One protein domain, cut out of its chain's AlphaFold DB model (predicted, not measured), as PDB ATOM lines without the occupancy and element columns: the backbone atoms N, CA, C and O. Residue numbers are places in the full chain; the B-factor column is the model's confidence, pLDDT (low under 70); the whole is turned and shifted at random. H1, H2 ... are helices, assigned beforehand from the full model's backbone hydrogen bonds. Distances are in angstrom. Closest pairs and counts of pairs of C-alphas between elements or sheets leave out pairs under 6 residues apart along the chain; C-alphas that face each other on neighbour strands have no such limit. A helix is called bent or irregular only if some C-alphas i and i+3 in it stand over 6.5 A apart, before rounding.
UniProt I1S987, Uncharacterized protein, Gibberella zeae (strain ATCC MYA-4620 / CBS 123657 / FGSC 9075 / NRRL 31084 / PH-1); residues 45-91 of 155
ATOM      1  N   ILE A  45      47.350   7.714  27.987       83.88
ATOM      2  CA  ILE A  45      46.711   8.576  26.983       83.88
ATOM      3  C   ILE A  45      46.663   7.947  25.578       83.88
ATOM      4  O   ILE A  45      45.784   8.262  24.770       83.88
ATOM      5  N   TYR A  46      47.578   7.025  25.268       79.12
ATOM      6  CA  TYR A  46      47.626   6.337  23.976       79.12
ATOM      7  C   TYR A  46      46.701   5.117  23.906       79.12
ATOM      8  O   TYR A  46      46.503   4.573  22.819       79.12
ATOM      9  N   ASN A  47      46.025   4.753  24.999       79.25
ATOM     10  CA  ASN A  47      44.967   3.749  24.977       79.25
ATOM     11  C   ASN A  47      43.756   4.255  24.166       79.25
ATOM     12  O   ASN A  47      43.203   5.327  24.430       79.25
ATOM     13  N   ARG A  48      43.301   3.474  23.175       68.19
ATOM     14  CA  ARG A  48      42.179   3.846  22.283       68.19
ATOM     15  C   ARG A  48      40.867   4.119  23.022       68.19
ATOM     16  O   ARG A  48      40.076   4.940  22.566       68.19
ATOM     17  N   ARG A  49      40.613   3.437  24.143       71.44
ATOM     18  CA  ARG A  49      39.414   3.658  24.964       71.44
ATOM     19  C   ARG A  49      39.477   5.018  25.642       71.44
ATOM     20  O   ARG A  49      38.493   5.744  25.601       71.44
ATOM     21  N   THR A  50      40.636   5.381  26.191       67.50
ATOM     22  CA  THR A  50      40.880   6.691  26.808       67.50
ATOM     23  C   THR A  50      40.627   7.829  25.821       67.50
ATOM     24  O   THR A  50      39.932   8.787  26.143       67.50
ATOM     25  N   GLN A  51      41.107   7.693  24.584       66.81
ATOM     26  CA  GLN A  51      41.007   8.729  23.548       66.81
ATOM     27  C   GLN A  51      39.575   9.160  23.221       66.81
ATOM     28  O   GLN A  51      39.360  10.307  22.851       66.81
ATOM     29  N   ARG A  52      38.588   8.267  23.366       68.00
ATOM     30  CA  ARG A  52      37.184   8.592  23.072       68.00
ATOM     31  C   ARG A  52      36.563   9.563  24.078       68.00
ATOM     32  O   ARG A  52      35.567  10.194  23.749       68.00
ATOM     33  N   PHE A  53      37.126   9.678  25.282       67.44
ATOM     34  CA  PHE A  53      36.545  10.473  26.369       67.44
ATOM     35  C   PHE A  53      37.176  11.857  26.533       67.44
ATOM     36  O   PHE A  53      36.538  12.748  27.087       67.44
ATOM     37  N   TYR A  54      38.404  12.070  26.053       67.31
ATOM     38  CA  TYR A  54      39.108  13.339  26.244       67.31
ATOM     39  C   TYR A  54      39.058  14.185  24.977       67.31
ATOM     40  O   TYR A  54      39.659  13.852  23.967       67.31
ATOM     41  N   ARG A  55      38.366  15.326  25.039       61.22
ATOM     42  CA  ARG A  55      38.187  16.254  23.906       61.22
ATOM     43  C   ARG A  55      39.482  16.973  23.482       61.22
ATOM     44  O   ARG A  55      39.531  17.540  22.400       61.22
ATOM     45  N   TYR A  56      40.525  16.909  24.318       63.72
ATOM     46  CA  TYR A  56      41.824  17.573  24.142       63.72
ATOM     47  C   TYR A  56      42.997  16.579  24.104       63.72
ATOM     48  O   TYR A  56      44.034  16.811  24.723       63.72
ATOM     49  N   VAL A  57      42.842  15.443  23.413       63.91
ATOM     50  CA  VAL A  57      43.887  14.401  23.331       63.91
ATOM     51  C   VAL A  57      45.232  14.969  22.864       63.91
ATOM     52  O   VAL A  57      46.273  14.557  23.369       63.91
ATOM     53  N   ASP A  58      45.216  15.947  21.956       65.75
ATOM     54  CA  ASP A  58      46.436  16.532  21.392       65.75
ATOM     55  C   ASP A  58      47.288  17.238  22.451       65.75
ATOM     56  O   ASP A  58      48.500  17.037  22.481       65.75
ATOM     57  N   LEU A  59      46.668  17.936  23.412       67.19
ATOM     58  CA  LEU A  59      47.390  18.530  24.542       67.19
ATOM     59  C   LEU A  59      48.058  17.470  25.415       67.19
ATOM     60  O   LEU A  59      49.067  17.754  26.043       67.19
ATOM     61  N   TYR A  60      47.521  16.258  25.509       68.06
ATOM     62  CA  TYR A  60      48.123  15.201  26.323       68.06
ATOM     63  C   TYR A  60      49.088  14.314  25.532       68.06
ATOM     64  O   TYR A  60      49.881  13.607  26.137       68.06
ATOM     65  N   ARG A  61      49.100  14.381  24.199       74.12
ATOM     66  CA  ARG A  61      50.067  13.668  23.346       74.12
ATOM     67  C   ARG A  61      51.332  14.456  23.051       74.12
ATOM     68  O   ARG A  61      52.315  13.863  22.614       74.12
ATOM     69  N   THR A  62      51.311  15.764  23.282       79.06
ATOM     70  CA  THR A  62      52.481  16.619  23.121       79.06
ATOM     71  C   THR A  62      53.651  16.093  23.949       79.06
ATOM     72  O   THR A  62      53.508  15.774  25.133       79.06
ATOM     73  N   ASP A  63      54.801  15.982  23.284       79.19
ATOM     74  CA  ASP A  63      56.083  15.669  23.906       79.19
ATOM     75  C   ASP A  63      56.344  16.648  25.056       79.19
ATOM     76  O   ASP A  63      56.166  17.856  24.890       79.19
ATOM     77  N   ILE A  64      56.762  16.132  26.216       83.12
ATOM     78  CA  ILE A  64      56.999  16.960  27.399       83.12
ATOM     79  C   ILE A  64      58.019  18.076  27.135       83.12
ATOM     80  O   ILE A  64      57.905  19.158  27.706       83.12
ATOM     81  N   LEU A  65      58.954  17.850  26.208       82.75
ATOM     82  CA  LEU A  65      59.986  18.803  25.802       82.75
ATOM     83  C   LEU A  65      59.454  19.979  24.968       82.75
ATOM     84  O   LEU A  65      60.192  20.923  24.705       82.75
ATOM     85  N   LYS A  66      58.193  19.927  24.527       85.62
ATOM     86  CA  LYS A  66      57.541  21.002  23.762       85.62
ATOM     87  C   LYS A  66      56.714  21.949  24.632       85.62
ATOM     88  O   LYS A  66      56.200  22.937  24.114       85.62
ATOM     89  N   PHE A  67      56.540  21.641  25.915       83.12
ATOM     90  CA  PHE A  67      55.819  22.508  26.843       83.12
ATOM     91  C   PHE A  67      56.697  23.633  27.385       83.12
ATOM     92  O   PHE A  67      57.925  23.568  27.338       83.12
ATOM     93  N   THR A  68      56.053  24.652  27.960       89.81
ATOM     94  CA  THR A  68      56.760  25.591  28.835       89.81
ATOM     95  C   THR A  68      57.282  24.859  30.074       89.81
ATOM     96  O   THR A  68      56.744  23.821  30.468       89.81
ATOM     97  N   SER A  69      58.309  25.408  30.727       89.12
ATOM     98  CA  SER A  69      58.887  24.804  31.935       89.12
ATOM     99  C   SER A  69      57.853  24.568  33.039       89.12
ATOM    100  O   SER A  69      57.902  23.541  33.707       89.12
ATOM    101  N   GLU A  70      56.893  25.483  33.204       89.19
ATOM    102  CA  GLU A  70      55.806  25.370  34.184       89.19
ATOM    103  C   GLU A  70      54.881  24.185  33.875       89.19
ATOM    104  O   GLU A  70      54.670  23.319  34.721       89.19
ATOM    105  N   GLN A  71      54.410  24.081  32.630       87.12
ATOM    106  CA  GLN A  71      53.549  22.985  32.178       87.12
ATOM    107  C   GLN A  71      54.262  21.626  32.232       87.12
ATOM    108  O   GLN A  71      53.659  20.610  32.581       87.12
ATOM    109  N   ALA A  72      55.549  21.587  31.876       88.75
ATOM    110  CA  ALA A  72      56.361  20.380  31.977       88.75
ATOM    111  C   ALA A  72      56.544  19.952  33.441       88.75
ATOM    112  O   ALA A  72      56.385  18.771  33.752       88.75
ATOM    113  N   ALA A  73      56.826  20.899  34.343       90.12
ATOM    114  CA  ALA A  73      56.991  20.639  35.770       90.12
ATOM    115  C   ALA A  73      55.693  20.146  36.421       90.12
ATOM    116  O   ALA A  73      55.724  19.164  37.161       90.12
ATOM    117  N   GLU A  74      54.553  20.762  36.103       89.50
ATOM    118  CA  GLU A  74      53.235  20.324  36.575       89.50
ATOM    119  C   GLU A  74      52.955  18.874  36.157       89.50
ATOM    120  O   GLU A  74      52.641  18.021  36.988       89.50
ATOM    121  N   ARG A  75      53.148  18.554  34.874       87.50
ATOM    122  CA  ARG A  75      52.935  17.197  34.347       87.50
ATOM    123  C   ARG A  75      53.881  16.174  34.953       87.50
ATOM    124  O   ARG A  75      53.465  15.048  35.227       87.50
ATOM    125  N   LEU A  76      55.141  16.551  35.148       91.62
ATOM    126  CA  LEU A  76      56.122  15.692  35.795       91.62
ATOM    127  C   LEU A  76      55.739  15.435  37.254       91.62
ATOM    128  O   LEU A  76      55.772  14.287  37.682       91.62
ATOM    129  N   SER A  77      55.317  16.469  37.985       93.69
ATOM    130  CA  SER A  77      54.835  16.351  39.364       93.69
ATOM    131  C   SER A  77      53.664  15.372  39.450       93.69
ATOM    132  O   SER A  77      53.754  14.368  40.154       93.69
ATOM    133  N   LEU A  78      52.621  15.576  38.638       91.88
ATOM    134  CA  LEU A  78      51.464  14.676  38.587       91.88
ATOM    135  C   LEU A  78      51.857  13.232  38.243       91.88
ATOM    136  O   LEU A  78      51.232  12.290  38.723       91.88
ATOM    137  N   HIS A  79      52.879  13.024  37.411       91.19
ATOM    138  CA  HIS A  79      53.374  11.681  37.112       91.19
ATOM    139  C   HIS A  79      54.114  11.045  38.291       91.19
ATOM    140  O   HIS A  79      53.870   9.879  38.596       91.19
ATOM    141  N   LEU A  80      54.997  11.795  38.954       91.31
ATOM    142  CA  LEU A  80      55.799  11.307  40.079       91.31
ATOM    143  C   LEU A  80      54.950  10.992  41.317       91.31
ATOM    144  O   LEU A  80      55.297  10.081  42.062       91.31
ATOM    145  N   TRP A  81      53.829  11.692  41.499       92.31
ATOM    146  CA  TRP A  81      52.855  11.424  42.563       92.31
ATOM    147  C   TRP A  81      51.764  10.415  42.171       92.31
ATOM    148  O   TRP A  81      50.882  10.131  42.972       92.31
ATOM    149  N   TRP A  82      51.824   9.840  40.962       87.38
ATOM    150  CA  TRP A  82      50.805   8.930  40.407       87.38
ATOM    151  C   TRP A  82      49.391   9.536  40.271       87.38
ATOM    152  O   TRP A  82      48.392   8.820  40.235       87.38
ATOM    153  N   GLU A  83      49.293  10.852  40.102       90.69
ATOM    154  CA  GLU A  83      48.032  11.605  40.051       90.69
ATOM    155  C   GLU A  83      47.541  11.909  38.624       90.69
ATOM    156  O   GLU A  83      46.393  12.302  38.431       90.69
ATOM    157  N   CYS A  84      48.354  11.696  37.582       85.00
ATOM    158  CA  CYS A  84      47.946  12.012  36.201       85.00
ATOM    159  C   CYS A  84      46.893  11.052  35.597       85.00
ATOM    160  O   CYS A  84      46.352  11.317  34.521       85.00
ATOM    161  N   GLY A  85      46.583   9.928  36.252       85.25
ATOM    162  CA  GLY A  85      45.520   9.001  35.847       85.25
ATOM    163  C   GLY A  85      45.549   8.589  34.366       85.25
ATOM    164  O   GLY A  85      46.559   8.137  33.828       85.25
ATOM    165  N   LYS A  86      44.409   8.721  33.673       84.56
ATOM    166  CA  LYS A  86      44.279   8.323  32.257       84.56
ATOM    167  C   LYS A  86      44.935   9.302  31.277       84.56
ATOM    168  O   LYS A  86      45.148   8.937  30.124       84.56
ATOM    169  N   THR A  87      45.256  10.521  31.703       82.94
ATOM    170  CA  THR A  87      45.880  11.540  30.846       82.94
ATOM    171  C   THR A  87      47.404  11.543  30.938       82.94
ATOM    172  O   THR A  87      48.050  12.301  30.213       82.94
ATOM    173  N   CYS A  88      47.993  10.667  31.764       86.19
ATOM    174  CA  CYS A  88      49.434  10.452  31.797       86.19
ATOM    175  C   CYS A  88      49.962  10.130  30.396       86.19
ATOM    176  O   CYS A  88      49.521   9.173  29.747       86.19
ATOM    177  N   ASN A  89      50.962  10.893  29.973       86.06
ATOM    178  CA  ASN A  89      51.699  10.663  28.737       86.06
ATOM    179  C   ASN A  89      53.114  10.116  28.971       86.06
ATOM    180  O   ASN A  89      53.778   9.736  28.008       86.06
ATOM    181  N   LEU A  90      53.527   9.997  30.234       88.06
ATOM    182  CA  LEU A  90      54.805   9.444  30.671       88.06
ATOM    183  C   LEU A  90      54.679   7.991  31.143       88.06
ATOM    184  O   LEU A  90      53.600   7.521  31.510       88.06
ATOM    185  N   MET A  91      55.817   7.296  31.145       88.44
ATOM    186  CA  MET A  91      55.971   5.922  31.614       88.44
ATOM    187  C   MET A  91      57.198   5.831  32.510       88.44
ATOM    188  O   MET A  91      58.282   6.243  32.108       88.44
TER     189      MET A  91
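This is residues 45 to 91 of the 155 residues of an uncharacterized protein of Gibberella zeae (strain ATCC MYA-4620 / CBS 123657 / FGSC 9075 / NRRL 31084 / PH-1) (UniProt I1S987). The helix H3 makes one side of a small, loop-rich domain shaped like a wide U: the short helix H2 lies along the base, and the shorter H1 stands at the far end from H3. After H3 the backbone folds back, and residues 84 to 91 fill part of the space between H1 and H3. The printed part has 47 residues with three named helices, in the order H1, H2, H3, and no named strand; its class is all helix, though the named helices hold 21 of the 47 residues, under half. The whole is compact, with a radius of gyration of the C-alphas of 10.5 A, and its C-alphas span 28 by 21 by 15 A along the three main axes.

Begin with the longest helix, H3, residues 69 to 80, which touches no helix. Go back along the backbone to H2, residues 57 to 61; it is apart from H3, with no C-alpha of the one within 8 A of the other. Farther back is H1, residues 48 to 51, which is close to H2 but not clearly touching it: look at Gln 51 and Val 57, whose C-alphas are the closest of the two helices at 6.4 A, the one pair within 8 A. The centres of H1 and H2 are 11.8 A apart. H1 and H3 are apart. In H2 and H3 every pair of O of residue i and N of residue i+4 is within hydrogen-bond range. H1, with 4 residues, is too short for such a pair, and its one pair of O of residue i and N of residue i+3 is not within range.

Find C-alpha 69 at (58.887, 24.804, 31.935); from there H3 runs 16.1 A to C-alpha 80 at (55.799, 11.307, 40.079). H2 runs 6.2 A from C-alpha 57 to C-alpha 61. For H1, look for C-alpha 48 at (42.179, 3.846, 22.283); its last C-alpha, that of Gln 51, is 5.2 A from there. No helix is bent or irregular.

Look at Arg 49 and Ser 69 for the two C-alphas farthest apart, 29.6 A. The first and last printed C-alphas, those of Ile 45 and Met 91, are 10.7 A apart. The printed part has no cut. The link from H1 to H2, with 5 residues, is tight; the link from H2 to H3, with 7 residues, is short. In the B-factor column the mean pLDDT of the printed part is 80.9; it is under 70 at residue 48 and at residues 50 to 60, while H3 has a mean of 90.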